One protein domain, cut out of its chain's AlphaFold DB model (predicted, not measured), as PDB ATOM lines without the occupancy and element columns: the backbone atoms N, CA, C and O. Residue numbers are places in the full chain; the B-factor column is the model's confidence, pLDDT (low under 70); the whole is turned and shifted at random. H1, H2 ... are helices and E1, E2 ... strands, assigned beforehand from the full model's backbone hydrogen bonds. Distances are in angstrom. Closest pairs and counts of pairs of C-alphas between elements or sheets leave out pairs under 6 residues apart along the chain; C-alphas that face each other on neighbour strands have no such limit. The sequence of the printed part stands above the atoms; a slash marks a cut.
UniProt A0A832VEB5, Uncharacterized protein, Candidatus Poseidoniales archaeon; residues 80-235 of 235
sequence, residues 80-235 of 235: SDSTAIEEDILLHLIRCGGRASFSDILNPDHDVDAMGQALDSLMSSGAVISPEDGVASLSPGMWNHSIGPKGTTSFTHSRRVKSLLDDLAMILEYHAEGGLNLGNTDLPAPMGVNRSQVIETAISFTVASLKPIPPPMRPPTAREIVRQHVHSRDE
ATOM      1  N   SER A  80      15.644  15.569 -47.430       50.38
ATOM      2  CA  SER A  80      16.850  15.005 -48.028       50.38
ATOM      3  C   SER A  80      16.567  13.522 -48.241       50.38
ATOM      4  O   SER A  80      16.045  12.866 -47.334       50.38
ATOM      5  N   ASP A  81      16.926  12.973 -49.398       53.88
ATOM      6  CA  ASP A  81      16.969  11.517 -49.584       53.88
ATOM      7  C   ASP A  81      17.713  10.858 -48.412       53.88
ATOM      8  O   ASP A  81      17.300   9.822 -47.913       53.88
ATOM      9  N   SER A  82      18.709  11.554 -47.845       59.47
ATOM     10  CA  SER A  82      19.389  11.169 -46.607       59.47
ATOM     11  C   SER A  82      18.439  10.910 -45.432       59.47
ATOM     12  O   SER A  82      18.644   9.932 -44.736       59.47
ATOM     13  N   THR A  83      17.398  11.713 -45.173       71.12
ATOM     14  CA  THR A  83      16.458  11.439 -44.061       71.12
ATOM     15  C   THR A  83      15.559  10.229 -44.292       71.12
ATOM     16  O   THR A  83      15.292   9.503 -43.338       71.12
ATOM     17  N   ALA A  84      15.124   9.994 -45.531       77.06
ATOM     18  CA  ALA A  84      14.337   8.812 -45.877       77.06
ATOM     19  C   ALA A  84      15.207   7.548 -45.816       77.06
ATOM     20  O   ALA A  84      14.815   6.554 -45.216       77.06
ATOM     21  N   ILE A  85      16.436   7.631 -46.332       81.56
ATOM     22  CA  ILE A  85      17.440   6.570 -46.238       81.56
ATOM     23  C   ILE A  85      17.804   6.294 -44.770       81.56
ATOM     24  O   ILE A  85      17.893   5.140 -44.369       81.56
ATOM     25  N   GLU A  86      17.972   7.325 -43.937       85.19
ATOM     26  CA  GLU A  86      18.199   7.155 -42.497       85.19
ATOM     27  C   GLU A  86      17.048   6.392 -41.826       85.19
ATOM     28  O   GLU A  86      17.290   5.503 -41.009       85.19
ATOM     29  N   GLU A  87      15.799   6.736 -42.147       84.50
ATOM     30  CA  GLU A  87      14.617   6.049 -41.620       84.50
ATOM     31  C   GLU A  87      14.532   4.601 -42.118       84.50
ATOM     32  O   GLU A  87      14.295   3.707 -41.304       84.50
ATOM     33  N   ASP A  88      14.832   4.346 -43.394       85.44
ATOM     34  CA  ASP A  88      14.910   3.002 -43.974       85.44
ATOM     35  C   ASP A  88      15.970   2.138 -43.273       85.44
ATOM     36  O   ASP A  88      15.684   1.001 -42.887       85.44
ATOM     37  N   ILE A  89      17.176   2.679 -43.048       87.38
ATOM     38  CA  ILE A  89      18.258   1.998 -42.317       87.38
ATOM     39  C   ILE A  89      17.779   1.621 -40.911       87.38
ATOM     40  O   ILE A  89      17.943   0.480 -40.468       87.38
ATOM     41  N   LEU A  90      17.188   2.573 -40.189       88.25
ATOM     42  CA  LEU A  90      16.731   2.363 -38.817       88.25
ATOM     43  C   LEU A  90      15.595   1.339 -38.749       88.25
ATOM     44  O   LEU A  90      15.602   0.476 -37.870       88.25
ATOM     45  N   LEU A  91      14.647   1.395 -39.683       87.00
ATOM     46  CA  LEU A  91      13.550   0.440 -39.766       87.00
ATOM     47  C   LEU A  91      14.053  -0.964 -40.113       87.00
ATOM     48  O   LEU A  91      13.595  -1.943 -39.519       87.00
ATOM     49  N   HIS A  92      15.021  -1.078 -41.024       87.75
ATOM     50  CA  HIS A  92      15.670  -2.349 -41.332       87.75
ATOM     51  C   HIS A  92      16.337  -2.938 -40.084       87.75
ATOM     52  O   HIS A  92      16.094  -4.092 -39.735       87.75
ATOM     53  N   LEU A  93      17.097  -2.127 -39.343       87.19
ATOM     54  CA  LEU A  93      17.701  -2.559 -38.085       87.19
ATOM     55  C   LEU A  93      16.652  -3.040 -37.081       87.19
ATOM     56  O   LEU A  93      16.857  -4.080 -36.462       87.19
ATOM     57  N   ILE A  94      15.521  -2.342 -36.938       86.88
ATOM     58  CA  ILE A  94      14.412  -2.772 -36.072       86.88
ATOM     59  C   ILE A  94      13.865  -4.136 -36.511       86.88
ATOM     60  O   ILE A  94      13.705  -5.022 -35.671       86.88
ATOM     61  N   ARG A  95      13.632  -4.341 -37.814       84.06
ATOM     62  CA  ARG A  95      13.168  -5.629 -38.362       84.06
ATOM     63  C   ARG A  95      14.145  -6.766 -38.081       84.06
ATOM     64  O   ARG A  95      13.712  -7.890 -37.857       84.06
ATOM     65  N   CYS A  96      15.441  -6.476 -38.033       83.44
ATOM     66  CA  CYS A  96      16.478  -7.454 -37.714       83.44
ATOM     67  C   CYS A  96      16.736  -7.624 -36.205       83.44
ATOM     68  O   CYS A  96      17.648  -8.354 -35.824       83.44
ATOM     69  N   GLY A  97      15.945  -7.000 -35.325       80.75
ATOM     70  CA  GLY A  97      16.124  -7.119 -33.872       80.75
ATOM     71  C   GLY A  97      17.149  -6.150 -33.277       80.75
ATOM     72  O   GLY A  97      17.712  -6.395 -32.212       80.75
ATOM     73  N   GLY A  98      17.411  -5.052 -33.979       85.25
ATOM     74  CA  GLY A  98      18.329  -3.985 -33.593       85.25
ATOM     75  C   GLY A  98      19.749  -4.131 -34.124       85.25
ATOM     76  O   GLY A  98      20.604  -3.340 -33.724       85.25
ATOM     77  N   ARG A  99      20.019  -5.116 -34.989       86.50
ATOM     78  CA  ARG A  99      21.362  -5.407 -35.508       86.50
ATOM     79  C   ARG A  99      21.304  -6.064 -36.884       86.50
ATOM     80  O   ARG A  99      20.557  -7.020 -37.062       86.50
ATOM     81  N   ALA A 100      22.117  -5.594 -37.825       85.12
ATOM     82  CA  ALA A 100      22.236  -6.176 -39.163       85.12
ATOM     83  C   ALA A 100      23.632  -5.935 -39.753       85.12
ATOM     84  O   ALA A 100      24.351  -5.029 -39.320       85.12
ATOM     85  N   SER A 101      24.026  -6.744 -40.739       84.25
ATOM     86  CA  SER A 101      25.242  -6.466 -41.504       84.25
ATOM     87  C   SER A 101      25.031  -5.243 -42.402       84.25
ATOM     88  O   SER A 101      23.918  -4.995 -42.865       84.25
ATOM     89  N   PHE A 102      26.086  -4.478 -42.690       80.06
ATOM     90  CA  PHE A 102      25.989  -3.374 -43.645       80.06
ATOM     91  C   PHE A 102      25.531  -3.875 -45.013       80.06
ATOM     92  O   PHE A 102      24.690  -3.234 -45.623       80.06
ATOM     93  N   SER A 103      25.982  -5.052 -45.454       75.38
ATOM     94  CA  SER A 103      25.518  -5.661 -46.707       75.38
ATOM     95  C   SER A 103      24.009  -5.899 -46.766       75.38
ATOM     96  O   SER A 103      23.448  -5.788 -47.850       75.38
ATOM     97  N   ASP A 104      23.358  -6.186 -45.636       76.75
ATOM     98  CA  ASP A 104      21.903  -6.402 -45.591       76.75
ATOM     99  C   ASP A 104      21.126  -5.076 -45.535       76.75
ATOM    100  O   ASP A 104      20.004  -4.986 -46.031       76.75
ATOM    101  N   ILE A 105      21.737  -4.040 -44.950       78.69
ATOM    102  CA  ILE A 105      21.170  -2.687 -44.848       78.69
ATOM    103  C   ILE A 105      21.240  -1.954 -46.194       78.69
ATOM    104  O   ILE A 105      20.361  -1.152 -46.509       78.69
ATOM    105  N   LEU A 106      22.294  -2.201 -46.978       70.94
ATOM    106  CA  LEU A 106      22.508  -1.565 -48.274       70.94
ATOM    107  C   LEU A 106      21.418  -1.999 -49.267       70.94
ATOM    108  O   LEU A 106      21.488  -3.068 -49.873       70.94
ATOM    109  N   ASN A 107      20.424  -1.137 -49.470       70.00
ATOM    110  CA  ASN A 107      19.438  -1.311 -50.529       70.00
ATOM    111  C   ASN A 107      20.086  -0.992 -51.895       70.00
ATOM    112  O   ASN A 107      20.586   0.124 -52.058       70.00
ATOM    113  N   PRO A 108      20.071  -1.914 -52.879       61.59
ATOM    114  CA  PRO A 108      20.627  -1.670 -54.213       61.59
ATOM    115  C   PRO A 108      19.948  -0.526 -54.980       61.59
ATOM    116  O   PRO A 108      20.540  -0.020 -55.931       61.59
ATOM    117  N   ASP A 109      18.740  -0.123 -54.580       67.88
ATOM    118  CA  ASP A 109      18.006   0.982 -55.203       67.88
ATOM    119  C   ASP A 109      18.467   2.366 -54.710       67.88
ATOM    120  O   ASP A 109      18.148   3.381 -55.331       67.88
ATOM    121  N   HIS A 110      19.216   2.421 -53.604       72.44
ATOM    122  CA  HIS A 110      19.722   3.667 -53.030       72.44
ATOM    123  C   HIS A 110      21.136   3.974 -53.534       72.44
ATOM    124  O   HIS A 110      21.979   3.087 -53.680       72.44
ATOM    125  N   ASP A 111      21.416   5.259 -53.762       78.25
ATOM    126  CA  ASP A 111      22.759   5.724 -54.109       78.25
ATOM    127  C   ASP A 111      23.752   5.427 -52.968       78.25
ATOM    128  O   ASP A 111      23.484   5.700 -51.793       78.25
ATOM    129  N   VAL A 112      24.907   4.849 -53.312       74.75
ATOM    130  CA  VAL A 112      25.901   4.375 -52.334       74.75
ATOM    131  C   VAL A 112      26.490   5.531 -51.524       74.75
ATOM    132  O   VAL A 112      26.721   5.376 -50.322       74.75
ATOM    133  N   ASP A 113      26.705   6.692 -52.145       73.62
ATOM    134  CA  ASP A 113      27.249   7.862 -51.457       73.62
ATOM    135  C   ASP A 113      26.200   8.479 -50.521       73.62
ATOM    136  O   ASP A 113      26.529   8.862 -49.395       73.62
ATOM    137  N   ALA A 114      24.929   8.522 -50.936       77.56
ATOM    138  CA  ALA A 114      23.817   8.961 -50.091       77.56
ATOM    139  C   ALA A 114      23.606   8.035 -48.880       77.56
ATOM    140  O   ALA A 114      23.422   8.505 -47.756       77.56
ATOM    141  N   MET A 115      23.706   6.722 -49.088       78.69
ATOM    142  CA  MET A 115      23.636   5.709 -48.034       78.69
ATOM    143  C   MET A 115      24.811   5.820 -47.053       78.69
ATOM    144  O   MET A 115      24.618   5.752 -45.838       78.69
ATOM    145  N   GLY A 116      26.022   6.069 -47.564       77.81
ATOM    146  CA  GLY A 116      27.198   6.346 -46.740       77.81
ATOM    147  C   GLY A 116      27.019   7.592 -45.869       77.81
ATOM    148  O   GLY A 116      27.276   7.545 -44.668       77.81
ATOM    149  N   GLN A 117      26.501   8.684 -46.440       79.94
ATOM    150  CA  GLN A 117      26.224   9.922 -45.703       79.94
ATOM    151  C   GLN A 117      25.141   9.741 -44.631       79.94
ATOM    152  O   GLN A 117      25.304  10.225 -43.508       79.94
ATOM    153  N   ALA A 118      24.061   9.025 -44.949       83.62
ATOM    154  CA  ALA A 118      22.998   8.706 -43.999       83.62
ATOM    155  C   ALA A 118      23.536   7.887 -42.817       83.62
ATOM    156  O   ALA A 118      23.251   8.185 -41.656       83.62
ATOM    157  N   LEU A 119      24.378   6.890 -43.091       82.81
ATOM    158  CA  LEU A 119      24.990   6.086 -42.045       82.81
ATOM    159  C   LEU A 119      25.963   6.904 -41.180       82.81
ATOM    160  O   LEU A 119      25.890   6.829 -39.953       82.81
ATOM    161  N   ASP A 120      26.818   7.728 -41.791       80.00
ATOM    162  CA  ASP A 120      27.736   8.621 -41.073       80.00
ATOM    163  C   ASP A 120      26.969   9.594 -40.160       80.00
ATOM    164  O   ASP A 120      27.376   9.846 -39.020       80.00
ATOM    165  N   SER A 121      25.824  10.102 -40.624       80.00
ATOM    166  CA  SER A 121      24.900  10.938 -39.851       80.00
ATOM    167  C   SER A 121      24.299  10.179 -38.655       80.00
ATOM    168  O   SER A 121      24.339  10.657 -37.512       80.00
ATOM    169  N   LEU A 122      23.817   8.950 -38.863       83.31
ATOM    170  CA  LEU A 122      23.280   8.096 -37.793       83.31
ATOM    171  C   LEU A 122      24.338   7.703 -36.758       83.31
ATOM    172  O   LEU A 122      24.043   7.673 -35.561       83.31
ATOM    173  N   MET A 123      25.570   7.444 -37.189       81.88
ATOM    174  CA  MET A 123      26.685   7.156 -36.289       81.88
ATOM    175  C   MET A 123      27.115   8.401 -35.509       81.88
ATOM    176  O   MET A 123      27.297   8.337 -34.295       81.88
ATOM    177  N   SER A 124      27.200   9.557 -36.173       74.94
ATOM    178  CA  SER A 124      27.563  10.834 -35.541       74.94
ATOM    179  C   SER A 124      26.530  11.299 -34.513       74.94
ATOM    180  O   SER A 124      26.890  11.867 -33.483       74.94
ATOM    181  N   SER A 125      25.244  11.039 -34.764       73.25
ATOM    182  CA  SER A 125      24.163  11.314 -33.807       73.25
ATOM    183  C   SER A 125      24.097  10.302 -32.657       73.25
ATOM    184  O   SER A 125      23.389  10.532 -31.673       73.25
ATOM    185  N   GLY A 126      24.828   9.189 -32.764       74.75
ATOM    186  CA  GLY A 126      24.778   8.086 -31.816       74.75
ATOM    187  C   GLY A 126      23.488   7.273 -31.907       74.75
ATOM    188  O   GLY A 126      23.180   6.548 -30.969       74.75
ATOM    189  N   ALA A 127      22.709   7.375 -32.985       80.94
ATOM    190  CA  ALA A 127      21.554   6.507 -33.213       80.94
ATOM    191  C   ALA A 127      21.986   5.073 -33.556       80.94
ATOM    192  O   ALA A 127      21.397   4.100 -33.082       80.94
ATOM    193  N   VAL A 128      23.063   4.950 -34.330       85.19
ATOM    194  CA  VAL A 128      23.663   3.680 -34.742       85.19
ATOM    195  C   VAL A 128      25.104   3.626 -34.247       85.19
ATOM    196  O   VAL A 128      25.785   4.641 -34.139       85.19
ATOM    197  N   ILE A 129      25.572   2.429 -33.927       83.75
ATOM    198  CA  ILE A 129      26.971   2.132 -33.627       83.75
ATOM    199  C   ILE A 129      27.423   0.943 -34.474       83.75
ATOM    200  O   ILE A 129      26.600   0.124 -34.883       83.75
ATOM    201  N   SER A 130      28.730   0.827 -34.701       85.06
ATOM    202  CA  SER A 130      29.344  -0.341 -35.342       85.06
ATOM    203  C   SER A 130      30.158  -1.081 -34.280       85.06
ATOM    204  O   SER A 130      31.317  -0.730 -34.057       85.06
ATOM    205  N   PRO A 131      29.554  -2.021 -33.526       71.75
ATOM    206  CA  PRO A 131      30.279  -2.751 -32.487       71.75
ATOM    207  C   PRO A 131      31.324  -3.706 -33.079       71.75
ATOM    208  O   PRO A 131      32.296  -4.031 -32.404       71.75
ATOM    209  N   GLU A 132      31.121  -4.130 -34.329       71.81
ATOM    210  CA  GLU A 132      31.976  -5.029 -35.099       71.81
ATOM    211  C   GLU A 132      32.105  -4.524 -36.541       71.81
ATOM    212  O   GLU A 132      31.263  -3.763 -37.034       71.81
ATOM    213  N   ASP A 133      33.161  -4.974 -37.209       71.44
ATOM    214  CA  ASP A 133      33.431  -4.695 -38.613       71.44
ATOM    215  C   ASP A 133      32.280  -5.218 -39.472       71.44
ATOM    216  O   ASP A 133      31.894  -6.384 -39.378       71.44
ATOM    217  N   GLY A 134      31.727  -4.363 -40.329       73.12
ATOM    218  CA  GLY A 134      30.672  -4.796 -41.240       73.12
ATOM    219  C   GLY A 134      29.274  -4.872 -40.618       73.12
ATOM    220  O   GLY A 134      28.357  -5.301 -41.312       73.12
ATOM    221  N   VAL A 135      29.078  -4.482 -39.351       82.81
ATOM    222  CA  VAL A 135      27.797  -4.632 -38.636       82.81
ATOM    223  C   VAL A 135      27.324  -3.307 -38.055       82.81
ATOM    224  O   VAL A 135      28.051  -2.667 -37.300       82.81
ATOM    225  N   ALA A 136      26.066  -2.950 -38.315       86.12
ATOM    226  CA  ALA A 136      25.391  -1.837 -37.658       86.12
ATOM    227  C   ALA A 136      24.434  -2.333 -36.566       86.12
ATOM    228  O   ALA A 136      23.705  -3.314 -36.733       86.12
ATOM    229  N   SER A 137      24.415  -1.606 -35.454       87.75
ATOM    230  CA  SER A 137      23.574  -1.867 -34.288       87.75
ATOM    231  C   SER A 137      22.878  -0.589 -33.833       87.75
ATOM    232  O   SER A 137      23.506   0.469 -33.751       87.75
ATOM    233  N   LEU A 138      21.601  -0.685 -33.457       86.81
ATOM    234  CA  LEU A 138      20.901   0.405 -32.774       86.81
ATOM    235  C   LEU A 138      21.577   0.692 -31.437       86.81
ATOM    236  O   LEU A 138      21.866  -0.224 -30.668       86.81
ATOM    237  N   SER A 139      21.777   1.969 -31.138       81.31
ATOM    238  CA  SER A 139      22.370   2.432 -29.888       81.31
ATOM    239  C   SER A 139      21.318   3.071 -28.968       81.31
ATOM    240  O   SER A 139      20.275   3.518 -29.447       81.31
ATOM    241  N   PRO A 140      21.575   3.191 -27.647       73.88
ATOM    242  CA  PRO A 140      20.695   3.927 -26.738       73.88
ATOM    243  C   PRO A 140      20.460   5.377 -27.166       73.88
ATOM    244  O   PRO A 140      19.391   5.922 -26.896       73.88
ATOM    245  N   GLY A 141      21.421   5.983 -27.874       70.19
ATOM    246  CA  GLY A 141      21.301   7.337 -28.415       70.19
ATOM    247  C   GLY A 141      20.160   7.492 -29.424       70.19
ATOM    248  O   GLY A 141      19.620   8.589 -29.562       70.19
ATOM    249  N   MET A 142      19.709   6.395 -30.044       75.56
ATOM    250  CA  MET A 142      18.526   6.380 -30.909       75.56
ATOM    251  C   MET A 142      17.263   6.823 -30.164       75.56
ATOM    252  O   MET A 142      16.399   7.511 -30.706       75.56
ATOM    253  N   TRP A 143      17.184   6.471 -28.884       72.38
ATOM    254  CA  TRP A 143      16.030   6.722 -28.030       72.38
ATOM    255  C   TRP A 143      16.207   7.942 -27.126       72.38
ATOM    256  O   TRP A 143      15.542   8.057 -26.088       72.38
ATOM    257  N   ASN A 144      17.139   8.828 -27.494       64.19
ATOM    258  CA  ASN A 144      17.562   9.948 -26.671       64.19
ATOM    259  C   ASN A 144      16.374  10.703 -26.064       64.19
ATOM    260  O   ASN A 144      15.414  11.101 -26.729       64.19
ATOM    261  N   HIS A 145      16.459  10.896 -24.754       55.56
ATOM    262  CA  HIS A 145      15.384  11.447 -23.951       55.56
ATOM    263  C   HIS A 145      15.422  12.970 -24.027       55.56
ATOM    264  O   HIS A 145      16.418  13.595 -23.666       55.56
ATOM    265  N   SER A 146      14.319  13.600 -24.419       52.75
ATOM    266  CA  SER A 146      14.186  15.043 -24.213       52.75
ATOM    267  C   SER A 146      13.594  15.309 -22.830       52.75
ATOM    268  O   SER A 146      12.606  14.674 -22.442       52.75
ATOM    269  N   ILE A 147      14.163  16.270 -22.101       50.09
ATOM    270  CA  ILE A 147      13.587  16.754 -20.845       50.09
ATOM    271  C   ILE A 147      12.398  17.653 -21.190       50.09
ATOM    272  O   ILE A 147      12.542  18.749 -21.735       50.09
ATOM    273  N   GLY A 148      11.202  17.167 -20.879       53.47
ATOM    274  CA  GLY A 148       9.963  17.895 -21.067       53.47
ATOM    275  C   GLY A 148       9.864  19.131 -20.161       53.47
ATOM    276  O   GLY A 148      10.586  19.272 -19.173       53.47
ATOM    277  N   PRO A 149       8.906  20.031 -20.437       42.59
ATOM    278  CA  PRO A 149       8.760  21.324 -19.764       42.59
ATOM    279  C   PRO A 149       8.444  21.267 -18.256       42.59
ATOM    280  O   PRO A 149       8.316  22.328 -17.647       42.59
ATOM    281  N   LYS A 150       8.307  20.068 -17.674       53.47
ATOM    282  CA  LYS A 150       8.080  19.797 -16.243       53.47
ATOM    283  C   LYS A 150       9.146  18.874 -15.622       53.47
ATOM    284  O   LYS A 150       8.899  18.291 -14.576       53.47
ATOM    285  N   GLY A 151      10.290  18.680 -16.282       47.81
ATOM    286  CA  GLY A 151      11.302  17.711 -15.838       47.81
ATOM    287  C   GLY A 151      10.934  16.250 -16.128       47.81
ATOM    288  O   GLY A 151      11.652  15.346 -15.726       47.81
ATOM    289  N   THR A 152       9.831  16.007 -16.841       46.22
ATOM    290  CA  THR A 152       9.439  14.670 -17.296       46.22
ATOM    291  C   THR A 152      10.333  14.256 -18.457       46.22
ATOM    292  O   THR A 152      10.317  14.912 -19.501       46.22
ATOM    293  N   THR A 153      11.098  13.182 -18.306       49.91
ATOM    294  CA  THR A 153      11.780  12.538 -19.430       49.91
ATOM    295  C   THR A 153      10.733  11.844 -20.295       49.91
ATOM    296  O   THR A 153       9.813  11.208 -19.786       49.91
ATOM    297  N   SER A 154      10.810  12.015 -21.612       53.91
ATOM    298  CA  SER A 154       9.923  11.292 -22.520       53.91
ATOM    299  C   SER A 154      10.698  10.772 -23.715       53.91
ATOM    300  O   SER A 154      11.489  11.478 -24.342       53.91
ATOM    301  N   PHE A 155      10.431   9.497 -23.970       53.50
ATOM    302  CA  PHE A 155      11.070   8.632 -24.950       53.50
ATOM    303  C   PHE A 155      10.560   8.887 -26.379       53.50
ATOM    304  O   PHE A 155      11.077   8.314 -27.318       53.50
ATOM    305  N   THR A 156       9.525   9.720 -26.565       55.12
ATOM    306  CA  THR A 156       8.722   9.765 -27.811       55.12
ATOM    307  C   THR A 156       8.571  11.161 -28.421       55.12
ATOM    308  O   THR A 156       7.616  11.435 -29.144       55.12
ATOM    309  N   HIS A 157       9.478  12.086 -28.098       54.69
ATOM    310  CA  HIS A 157       9.345  13.483 -28.521       54.69
ATOM    311  C   HIS A 157       9.913  13.805 -29.904       54.69
ATOM    312  O   HIS A 157       9.567  14.859 -30.439       54.69
ATOM    313  N   SER A 158      10.745  12.943 -30.495       65.00
ATOM    314  CA  SER A 158      11.139  13.113 -31.894       65.00
ATOM    315  C   SER A 158      10.127  12.426 -32.811       65.00
ATOM    316  O   SER A 158       9.643  11.329 -32.517       65.00
ATOM    317  N   ARG A 159       9.798  13.081 -33.932       67.69
ATOM    318  CA  ARG A 159       8.917  12.530 -34.973       67.69
ATOM    319  C   ARG A 159       9.426  11.176 -35.472       67.69
ATOM    320  O   ARG A 159       8.647  10.234 -35.542       67.69
ATOM    321  N   ARG A 160      10.741  11.080 -35.696       71.88
ATOM    322  CA  ARG A 160      11.453   9.853 -36.079       71.88
ATOM    323  C   ARG A 160      11.193   8.705 -35.105       71.88
ATOM    324  O   ARG A 160      10.751   7.642 -35.512       71.88
ATOM    325  N   VAL A 161      11.408   8.928 -33.805       74.88
ATOM    326  CA  VAL A 161      11.200   7.879 -32.792       74.88
ATOM    327  C   VAL A 161       9.729   7.495 -32.688       74.88
ATOM    328  O   VAL A 161       9.424   6.320 -32.546       74.88
ATOM    329  N   LYS A 162       8.805   8.459 -32.784       75.12
ATOM    330  CA  LYS A 162       7.372   8.148 -32.791       75.12
ATOM    331  C   LYS A 162       7.006   7.239 -33.972       75.12
ATOM    332  O   LYS A 162       6.394   6.210 -33.729       75.12
ATOM    333  N   SER A 163       7.424   7.592 -35.191       79.31
ATOM    334  CA  SER A 163       7.155   6.788 -36.394       79.31
ATOM    335  C   SER A 163       7.703   5.371 -36.252       79.31
ATOM    336  O   SER A 163       6.969   4.409 -36.411       79.31
ATOM    337  N   LEU A 164       8.960   5.240 -35.828       82.19
ATOM    338  CA  LEU A 164       9.604   3.935 -35.685       82.19
ATOM    339  C   LEU A 164       8.991   3.067 -34.580       82.19
ATOM    340  O   LEU A 164       9.035   1.844 -34.674       82.19
ATOM    341  N   LEU A 165       8.423   3.665 -33.527       84.44
ATOM    342  CA  LEU A 165       7.667   2.916 -32.519       84.44
ATOM    343  C   LEU A 165       6.313   2.447 -33.060       84.44
ATOM    344  O   LEU A 165       5.886   1.347 -32.718       84.44
ATOM    345  N   ASP A 166       5.652   3.258 -33.888       84.69
ATOM    346  CA  ASP A 166       4.411   2.865 -34.556       84.69
ATOM    347  C   ASP A 166       4.695   1.716 -35.556       84.69
ATOM    348  O   ASP A 166       3.983   0.711 -35.559       84.69
ATOM    349  N   ASP A 167       5.805   1.780 -36.301       85.81
ATOM    350  CA  ASP A 167       6.259   0.696 -37.185       85.81
ATOM    351  C   ASP A 167       6.647  -0.572 -36.418       85.81
ATOM    352  O   ASP A 167       6.276  -1.683 -36.805       85.81
ATOM    353  N   LEU A 168       7.363  -0.427 -35.299       85.81
ATOM    354  CA  LEU A 168       7.685  -1.550 -34.423       85.81
ATOM    355  C   LEU A 168       6.413  -2.207 -33.880       85.81
ATOM    356  O   LEU A 168       6.360  -3.430 -33.816       85.81
ATOM    357  N   ALA A 169       5.380  -1.437 -33.524       87.25
ATOM    358  CA  ALA A 169       4.108  -2.003 -33.085       87.25
ATOM    359  C   ALA A 169       3.488  -2.904 -34.165       87.25
ATOM    360  O   ALA A 169       3.132  -4.040 -33.860       87.25
ATOM    361  N   MET A 170       3.467  -2.455 -35.425       86.31
ATOM    362  CA  MET A 170       2.977  -3.269 -36.548       86.31
ATOM    363  C   MET A 170       3.804  -4.547 -36.748       86.31
ATOM    364  O   MET A 170       3.248  -5.621 -36.975       86.31
ATOM    365  N   ILE A 171       5.136  -4.457 -36.640       84.88
ATOM    366  CA  ILE A 171       6.027  -5.626 -36.734       84.88
ATOM    367  C   ILE A 171       5.724  -6.616 -35.604       84.88
ATOM    368  O   ILE A 171       5.604  -7.816 -35.848       84.88
ATOM    369  N   LEU A 172       5.578  -6.129 -34.371       85.69
ATOM    370  CA  LEU A 172       5.268  -6.962 -33.212       85.69
ATOM    371  C   LEU A 172       3.923  -7.675 -33.372       85.69
ATOM    372  O   LEU A 172       3.835  -8.856 -33.052       85.69
ATOM    373  N   GLU A 173       2.900  -6.981 -33.874       87.25
ATOM    374  CA  GLU A 173       1.572  -7.554 -34.120       87.25
ATOM    375  C   GLU A 173       1.645  -8.669 -35.163       87.25
ATOM    376  O   GLU A 173       1.210  -9.788 -34.891       87.25
ATOM    377  N   TYR A 174       2.300  -8.409 -36.298       85.06
ATOM    378  CA  TYR A 174       2.500  -9.407 -37.349       85.06
ATOM    379  C   TYR A 174       3.239 -10.654 -36.835       85.06
ATOM    380  O   TYR A 174       2.839 -11.788 -37.105       85.06
ATOM    381  N   HIS A 175       4.306 -10.467 -36.052       83.31
ATOM    382  CA  HIS A 175       5.067 -11.585 -35.491       83.31
ATOM    383  C   HIS A 175       4.269 -12.343 -34.420       83.31
ATOM    384  O   HIS A 175       4.340 -13.571 -34.370       83.31
ATOM    385  N   ALA A 176       3.486 -11.645 -33.591       84.31
ATOM    386  CA  ALA A 176       2.646 -12.258 -32.564       84.31
ATOM    387  C   ALA A 176       1.524 -13.110 -33.174       84.31
ATOM    388  O   ALA A 176       1.271 -14.214 -32.691       84.31
ATOM    389  N   GLU A 177       0.891 -12.643 -34.252       83.75
ATOM    390  CA  GLU A 177      -0.114 -13.407 -35.003       83.75
ATOM    391  C   GLU A 177       0.483 -14.655 -35.667       83.75
ATOM    392  O   GLU A 177      -0.145 -15.715 -35.683       83.75
ATOM    393  N   GLY A 178       1.713 -14.547 -36.176       79.94
ATOM    394  CA  GLY A 178       2.433 -15.655 -36.806       79.94
ATOM    395  C   GLY A 178       3.106 -16.631 -35.836       79.94
ATOM    396  O   GLY A 178       3.643 -17.643 -36.283       79.94
ATOM    397  N   GLY A 179       3.122 -16.343 -34.529       78.38
ATOM    398  CA  GLY A 179       3.896 -17.114 -33.548       78.38
ATOM    399  C   GLY A 179       5.408 -17.085 -33.815       78.38
ATOM    400  O   GLY A 179       6.104 -18.060 -33.535       78.38
ATOM    401  N   LEU A 180       5.901 -15.993 -34.403       80.06
ATOM    402  CA  LEU A 180       7.288 -15.817 -34.822       80.06
ATOM    403  C   LEU A 180       8.116 -15.115 -33.737       80.06
ATOM    404  O   LEU A 180       7.609 -14.320 -32.939       80.06
ATOM    405  N   ASN A 181       9.423 -15.371 -33.750       78.88
ATOM    406  CA  ASN A 181      10.376 -14.601 -32.959       78.88
ATOM    407  C   ASN A 181      10.637 -13.229 -33.591       78.88
ATOM    408  O   ASN A 181      10.385 -13.008 -34.774       78.88
ATOM    409  N   LEU A 182      11.149 -12.297 -32.796       77.94
ATOM    410  CA  LEU A 182      11.415 -10.920 -33.185       77.94
ATOM    411  C   LEU A 182      12.673 -10.807 -34.047       77.94
ATOM    412  O   LEU A 182      13.791 -10.850 -33.532       77.94
ATOM    413  N   GLY A 183      12.490 -10.624 -35.355       73.19
ATOM    414  CA  GLY A 183      13.595 -10.482 -36.304       73.19
ATOM    415  C   GLY A 183      14.569 -11.660 -36.247       73.19
ATOM    416  O   GLY A 183      14.153 -12.815 -36.259       73.19
ATOM    417  N   ASN A 184      15.864 -11.355 -36.125       71.00
ATOM    418  CA  ASN A 184      16.937 -12.349 -35.994       71.00
ATOM    419  C   ASN A 184      17.244 -12.717 -34.528       71.00
ATOM    420  O   ASN A 184      18.352 -13.152 -34.216       71.00
ATOM    421  N   THR A 185      16.304 -12.496 -33.607       70.56
ATOM    422  CA  THR A 185      16.497 -12.786 -32.180       70.56
ATOM    423  C   THR A 185      15.762 -14.053 -31.755       70.56
ATOM    424  O   THR A 185      14.813 -14.488 -32.401       70.56
ATOM    425  N   ASP A 186      16.154 -14.605 -30.607       73.00
ATOM    426  CA  ASP A 186      15.430 -15.698 -29.946       73.00
ATOM    427  C   ASP A 186      14.249 -15.203 -29.087       73.00
ATOM    428  O   ASP A 186      13.649 -15.975 -28.338       73.00
ATOM    429  N   LEU A 187      13.933 -13.902 -29.130       75.44
ATOM    430  CA  LEU A 187      12.867 -13.324 -28.318       75.44
ATOM    431  C   LEU A 187      11.510 -13.582 -28.988       75.44
ATOM    432  O   LEU A 187      11.334 -13.194 -30.144       75.44
ATOM    433  N   PRO A 188      10.531 -14.184 -28.291       77.50
ATOM    434  CA  PRO A 188       9.189 -14.342 -28.833       77.50
ATOM    435  C   PRO A 188       8.478 -12.988 -28.913       77.50
ATOM    436  O   PRO A 188       8.679 -12.117 -28.060       77.50
ATOM    437  N   ALA A 189       7.608 -12.819 -29.908       79.75
ATOM    438  CA  ALA A 189       6.763 -11.635 -29.980       79.75
ATOM    439  C   ALA A 189       5.758 -11.582 -28.810       79.75
ATOM    440  O   ALA A 189       5.192 -12.611 -28.425       79.75
ATOM    441  N   PRO A 190       5.518 -10.398 -28.217       79.62
ATOM    442  CA  PRO A 190       4.589 -10.259 -27.108       79.62
ATOM    443  C   PRO A 190       3.143 -10.456 -27.575       79.62
ATOM    444  O   PRO A 190       2.696  -9.845 -28.543       79.62
ATOM    445  N   MET A 191       2.373 -11.265 -26.843       76.25
ATOM    446  CA  MET A 191       0.932 -11.378 -27.074       76.25
ATOM    447  C   MET A 191       0.211 -10.113 -26.583       76.25
ATOM    448  O   MET A 191       0.394  -9.696 -25.437       76.25
ATOM    449  N   GLY A 192      -0.645  -9.536 -27.433       75.94
ATOM    450  CA  GLY A 192      -1.450  -8.356 -27.095       75.94
ATOM    451  C   GLY A 192      -0.637  -7.062 -27.045       75.94
ATOM    452  O   GLY A 192      -0.584  -6.420 -25.991       75.94
ATOM    453  N   VAL A 193      -0.030  -6.708 -28.186       82.12
ATOM    454  CA  VAL A 193       0.883  -5.570 -28.362       82.12
ATOM    455  C   VAL A 193       0.276  -4.278 -27.820       82.12
ATOM    456  O   VAL A 193      -0.793  -3.827 -28.226       82.12
ATOM    457  N   ASN A 194       0.984  -3.656 -26.884       85.44
ATOM    458  CA  ASN A 194       0.667  -2.330 -26.377       85.44
ATOM    459  C   ASN A 194       1.919  -1.453 -26.309       85.44
ATOM    460  O   ASN A 194       3.051  -1.930 -26.378       85.44
ATOM    461  N   ARG A 195       1.721  -0.146 -26.119       80.88
ATOM    462  CA  ARG A 195       2.812   0.838 -26.133       80.88
ATOM    463  C   ARG A 195       3.938   0.530 -25.137       80.88
ATOM    464  O   ARG A 195       5.088   0.833 -25.437       80.88
ATOM    465  N   SER A 196       3.635  -0.059 -23.981       83.06
ATOM    466  CA  SER A 196       4.667  -0.440 -23.008       83.06
ATOM    467  C   SER A 196       5.540  -1.576 -23.543       83.06
ATOM    468  O   SER A 196       6.758  -1.475 -23.478       83.06
ATOM    469  N   GLN A 197       4.937  -2.599 -24.156       84.06
ATOM    470  CA  GLN A 197       5.667  -3.719 -24.767       84.06
ATOM    471  C   GLN A 197       6.501  -3.286 -25.980       84.06
ATOM    472  O   GLN A 197       7.607  -3.787 -26.176       84.06
ATOM    473  N   VAL A 198       6.008  -2.327 -26.772       84.06
ATOM    474  CA  VAL A 198       6.768  -1.721 -27.880       84.06
ATOM    475  C   VAL A 198       8.036  -1.050 -27.345       84.06
ATOM    476  O   VAL A 198       9.126  -1.271 -27.866       84.06
ATOM    477  N   ILE A 199       7.913  -0.263 -26.269       81.75
ATOM    478  CA  ILE A 199       9.052   0.419 -25.638       81.75
ATOM    479  C   ILE A 199      10.024  -0.591 -25.016       81.75
ATOM    480  O   ILE A 199      11.233  -0.455 -25.193       81.75
ATOM    481  N   GLU A 200       9.522  -1.607 -24.313       82.12
ATOM    482  CA  GLU A 200      10.359  -2.673 -23.751       82.12
ATOM    483  C   GLU A 200      11.147  -3.395 -24.845       82.12
ATOM    484  O   GLU A 200      12.360  -3.541 -24.720       82.12
ATOM    485  N   THR A 201      10.496  -3.742 -25.958       83.38
ATOM    486  CA  THR A 201      11.142  -4.383 -27.112       83.38
ATOM    487  C   THR A 201      12.212  -3.485 -27.733       83.38
ATOM    488  O   THR A 201      13.327  -3.939 -27.985       83.38
ATOM    489  N   ALA A 202      11.909  -2.199 -27.929       82.06
ATOM    490  CA  ALA A 202      12.860  -1.218 -28.451       82.06
ATOM    491  C   ALA A 202      14.128  -1.128 -27.581       82.06
ATOM    492  O   ALA A 202      15.247  -1.116 -28.095       82.06
ATOM    493  N   ILE A 203      13.962  -1.131 -26.254       79.44
ATOM    494  CA  ILE A 203      15.077  -1.161 -25.301       79.44
ATOM    495  C   ILE A 203      15.814  -2.506 -25.375       79.44
ATOM    496  O   ILE A 203      17.045  -2.524 -25.385       79.44
ATOM    497  N   SER A 204      15.096  -3.630 -25.453       79.81
ATOM    498  CA  SER A 204      15.692  -4.964 -25.574       79.81
ATOM    499  C   SER A 204      16.560  -5.100 -26.821       79.81
ATOM    500  O   SER A 204      17.662  -5.629 -26.711       79.81
ATOM    501  N   PHE A 205      16.123  -4.578 -27.968       80.94
ATOM    502  CA  PHE A 205      16.915  -4.555 -29.201       80.94
ATOM    503  C   PHE A 205      18.210  -3.770 -29.027       80.94
ATOM    504  O   PHE A 205      19.272  -4.260 -29.392       80.94
ATOM    505  N   THR A 206      18.157  -2.606 -28.380       76.69
ATOM    506  CA  THR A 206      19.355  -1.820 -28.067       76.69
ATOM    507  C   THR A 206      20.300  -2.518 -27.087       76.69
ATOM    508  O   THR A 206      21.515  -2.419 -27.211       76.69
ATOM    509  N   VAL A 207      19.783  -3.224 -26.083       71.94
ATOM    510  CA  VAL A 207      20.634  -3.946 -25.122       71.94
ATOM    511  C   VAL A 207      21.232  -5.205 -25.755       71.94
ATOM    512  O   VAL A 207      22.392  -5.530 -25.504       71.94
ATOM    513  N   ALA A 208      20.463  -5.915 -26.581       66.88
ATOM    514  CA  ALA A 208      20.922  -7.101 -27.297       66.88
ATOM    515  C   ALA A 208      21.980  -6.751 -28.354       66.88
ATOM    516  O   ALA A 208      22.981  -7.457 -28.467       66.88
ATOM    517  N   SER A 209      21.803  -5.634 -29.062       65.62
ATOM    518  CA  SER A 209      22.725  -5.149 -30.094       65.62
ATOM    519  C   SER A 209      24.084  -4.688 -29.538       65.62
ATOM    520  O   SER A 209      25.068  -4.687 -30.281       65.62
ATOM    521  N   LEU A 210      24.145  -4.353 -28.240       58.50
ATOM    522  CA  LEU A 210      25.336  -3.922 -27.494       58.50
ATOM    523  C   LEU A 210      26.155  -5.061 -26.865       58.50
ATOM    524  O   LEU A 210      27.242  -4.802 -26.343       58.50
ATOM    525  N   LYS A 211      25.662  -6.308 -26.855       58.50
ATOM    526  CA  LYS A 211      26.438  -7.428 -26.301       58.50
ATOM    527  C   LYS A 211      27.671  -7.686 -27.188       58.50
ATOM    528  O   LYS A 211      27.497  -7.926 -28.383       58.50
ATOM    529  N   PRO A 212      28.901  -7.657 -26.637       44.16
ATOM    530  CA  PRO A 212      30.104  -7.951 -27.407       44.16
ATOM    531  C   PRO A 212      30.193  -9.450 -27.723       44.16
ATOM    532  O   PRO A 212      30.038 -10.285 -26.830       44.16
ATOM    533  N   ILE A 213      30.495  -9.783 -28.975       47.88
ATOM    534  CA  ILE A 213      31.079 -11.069 -29.384       47.88
ATOM    535  C   ILE A 213      32.594 -10.799 -29.534       47.88
ATOM    536  O   ILE A 213      32.967  -9.675 -29.875       47.88
ATOM    537  N   PRO A 214      33.499 -11.724 -29.148       36.91
ATOM    538  CA  PRO A 214      34.922 -11.418 -28.981       36.91
ATOM    539  C   PRO A 214      35.552 -10.806 -30.247       36.91
ATOM    540  O   PRO A 214      35.242 -11.239 -31.355       36.91
ATOM    541  N   PRO A 215      36.440  -9.809 -30.091       39.38
ATOM    542  CA  PRO A 215      36.807  -8.901 -31.175       39.38
ATOM    543  C   PRO A 215      37.836  -9.514 -32.137       39.38
ATOM    544  O   PRO A 215      38.731 -10.234 -31.683       39.38
ATOM    545  N   PRO A 216      37.864  -9.110 -33.419       41.72
ATOM    546  CA  PRO A 216      39.113  -8.900 -34.127       41.72
ATOM    547  C   PRO A 216      39.679  -7.504 -33.818       41.72
ATOM    548  O   PRO A 216      38.970  -6.539 -33.532       41.72
ATOM    549  N   MET A 217      41.008  -7.415 -33.802       51.66
ATOM    550  CA  MET A 217      41.750  -6.233 -33.378       51.66
ATOM    551  C   MET A 217      41.692  -5.115 -34.431       51.66
ATOM    552  O   MET A 217      42.369  -5.202 -35.451       51.66
ATOM    553  N   ARG A 218      40.994  -4.031 -34.060       48.28
ATOM    554  CA  ARG A 218      40.929  -2.674 -34.649       48.28
ATOM    555  C   ARG A 218      39.715  -2.430 -35.570       48.28
ATOM    556  O   ARG A 218      39.625  -3.083 -36.597       48.28
ATOM    557  N   PRO A 219      38.866  -1.426 -35.261       51.47
ATOM    558  CA  PRO A 219      37.731  -1.079 -36.109       51.47
ATOM    559  C   PRO A 219      38.202  -0.412 -37.420       51.47
ATOM    560  O   PRO A 219      39.005   0.531 -37.356       51.47
ATOM    561  N   PRO A 220      37.722  -0.862 -38.594       54.28
ATOM    562  CA  PRO A 220      37.932  -0.234 -39.880       54.28
ATOM    563  C   PRO A 220      37.019   0.983 -40.009       54.28
ATOM    564  O   PRO A 220      35.940   1.084 -39.424       54.28
ATOM    565  N   THR A 221      37.470   1.943 -40.794       63.38
ATOM    566  CA  THR A 221      36.688   3.125 -41.142       63.38
ATOM    567  C   THR A 221      35.610   2.779 -42.173       63.38
ATOM    568  O   THR A 221      35.789   1.878 -42.990       63.38
ATOM    569  N   ALA A 222      34.503   3.532 -42.205       52.88
ATOM    570  CA  ALA A 222      33.415   3.333 -43.175       52.88
ATOM    571  C   ALA A 222      33.912   3.293 -44.639       52.88
ATOM    572  O   ALA A 222      33.454   2.490 -45.449       52.88
ATOM    573  N   ARG A 223      34.943   4.087 -44.963       58.44
ATOM    574  CA  ARG A 223      35.617   4.077 -46.274       58.44
ATOM    575  C   ARG A 223      36.344   2.771 -46.602       58.44
ATOM    576  O   ARG A 223      36.445   2.423 -47.777       58.44
ATOM    577  N   GLU A 224      36.885   2.082 -45.605       63.34
ATOM    578  CA  GLU A 224      37.559   0.791 -45.787       63.34
ATOM    579  C   GLU A 224      36.535  -0.325 -46.020       63.34
ATOM    580  O   GLU A 224      36.737  -1.149 -46.910       63.34
ATOM    581  N   ILE A 225      35.397  -0.274 -45.322       61.84
ATOM    582  CA  ILE A 225      34.281  -1.222 -45.466       61.84
ATOM    583  C   ILE A 225      33.684  -1.156 -46.883       61.84
ATOM    584  O   ILE A 225      33.538  -2.181 -47.549       61.84
ATOM    585  N   VAL A 226      33.407   0.051 -47.387       62.91
ATOM    586  CA  VAL A 226      32.825   0.234 -48.728       62.91
ATOM    587  C   VAL A 226      33.798  -0.202 -49.831       62.91
ATOM    588  O   VAL A 226      33.398  -0.868 -50.785       62.91
ATOM    589  N   ARG A 227      35.098   0.104 -49.704       62.81
ATOM    590  CA  ARG A 227      36.109  -0.286 -50.708       62.81
ATOM    591  C   ARG A 227      36.325  -1.790 -50.802       62.81
ATOM    592  O   ARG A 227      36.503  -2.296 -51.908       62.81
ATOM    593  N   GLN A 228      36.309  -2.494 -49.673       59.47
ATOM    594  CA  GLN A 228      36.440  -3.952 -49.662       59.47
ATOM    595  C   GLN A 228      35.258  -4.630 -50.366       59.47
ATOM    596  O   GLN A 228      35.458  -5.616 -51.067       59.47
ATOM    597  N   HIS A 229      34.057  -4.054 -50.262       55.44
ATOM    598  CA  HIS A 229      32.853  -4.592 -50.896       55.44
ATOM    599  C   HIS A 229      32.807  -4.387 -52.421       55.44
ATOM    600  O   HIS A 229      32.257  -5.215 -53.144       55.44
ATOM    601  N   VAL A 230      33.403  -3.301 -52.930       56.25
ATOM    602  CA  VAL A 230      33.516  -3.061 -54.381       56.25
ATOM    603  C   VAL A 230      34.495  -4.048 -55.023       56.25
ATOM    604  O   VAL A 230      34.209  -4.569 -56.092       56.25
ATOM    605  N   HIS A 231      35.615  -4.360 -54.362       48.62
ATOM    606  CA  HIS A 231      36.601  -5.305 -54.903       48.62
ATOM    607  C   HIS A 231      36.145  -6.773 -54.868       48.62
ATOM    608  O   HIS A 231      36.598  -7.550 -55.696       48.62
ATOM    609  N   SER A 232      35.239  -7.165 -53.965       49.47
ATOM    610  CA  SER A 232      34.738  -8.548 -53.889       49.47
ATOM    611  C   SER A 232      33.629  -8.881 -54.896       49.47
ATOM    612  O   SER A 232      33.144 -10.006 -54.900       49.47
ATOM    613  N   ARG A 233      33.159  -7.905 -55.685       49.03
ATOM    614  CA  ARG A 233      32.139  -8.101 -56.734       49.03
ATOM    615  C   ARG A 233      32.722  -8.231 -58.146       49.03
ATOM    616  O   ARG A 233      31.977  -8.594 -59.050       49.03
ATOM    617  N   ASP A 234      34.013  -7.943 -58.311       47.94
ATOM    618  CA  ASP A 234      34.736  -8.034 -59.588       47.94
ATOM    619  C   ASP A 234      35.555  -9.342 -59.731       47.94
ATOM    620  O   ASP A 234      36.256  -9.520 -60.730       47.94
ATOM    621  N   GLU A 235      35.447 -10.271 -58.768       40.12
ATOM    622  CA  GLU A 235      35.942 -11.663 -58.836       40.12
ATOM    623  C   GLU A 235      34.777 -12.660 -58.911       40.12
ATOM    624  O   GLU A 235      34.899 -13.645 -59.680       40.12
TER     625      GLU A 235
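This is residues 80 to 235 of the 235 residues of an uncharacterized protein of Candidatus Poseidoniales archaeon (UniProt A0A832VEB5). A small sheet of three strands has H6 over one face and H3 standing up from the opposite face; H1 grazes the sheet and also packs on H5, the longest helix, which lies off the sheet towards one end of the domain. Towards the other end lies H7, off the sheet too, with residues 230 to 235 sticking out. The printed part has 156 residues, with seven named helices and three named strands in the order H1 E1 H2 H3 E2 E3 H4 H5 H6 H7; the class is mostly helix, and the sheet, E1 E3 E2, is antiparallel. It is compact, with a radius of gyration of the C-alphas of 16.4 A and spans of 51 by 40 by 33 A.

Find C-alpha 81 at (16.969, 11.517, -49.584); from there H1 runs 20.8 A to residue 95. E1, residues 99 to 101, is 7.2 A long and H2, residues 102 to 105, 5.0 A. H3, residues 112 to 124, spans 18.1 A. Next come E2, residues 128 to 132, 12.0 A; E3, residues 135 to 138, 10.4 A; and H4, residues 140 to 143, 5.6 A. H5 runs 29.0 A from C-alpha 159 at (8.917, 12.530, -34.973) to residue 178. H6, residues 195 to 209, spans 21.2 A, and H7, residues 222 to 231, 14.9 A, ending at (36.601, -5.305, -54.903).

Begin at H1, the hub. It touches H3 at a steep tilt of 69 degrees, only just short of about perpendicular, with C-alphas 82 and 118 closest at 5.1 A. It touches H5 at a shallow tilt of 34 degrees, only just short of steep, with C-alphas 91 and 164 closest at 6.7 A. With residues 89 to 93 alone it only just touches H2, with 3 pairs of C-alphas within 8 A, the closest 89 and 105 at 6.1 A. In the sheet, look for N 100 and O 136 of E1 and E3, 3.0 A apart, and N 137 and O 129 of the hairpin E2 and E3, 2.8 A. E1, H2 H3 and E2 form a split strand-helix-strand unit, two strands running the same way with E3 between them, with a right-handed crossover. H6 is over E3 at a height over the sheet of 8.4 A; its residues touch H5, about perpendicular at 86 degrees, with C-alphas 198 and 169 closest at 5.9 A. H4 grazes the sheet with residues 140 to 142. H7 is close to but not clearly touching H3, with C-alphas 222 and 116 closest at 7.8 A. In H1, H3, H5, H6 and H7 every O i to N i+4 pair is within hydrogen-bond range; H2 and H4 are too short for one.

The two farthest C-alphas, of Lys 150 and Glu 235, are 59.8 A apart. The printed part has no cut. The long links are H4 to H5, H5 to H6 and H6 to H7. The mean pLDDT of the printed part is 72.0, with residues 80 to 82, 108 to 109, 144 to 159 and 208 to 235 under 70.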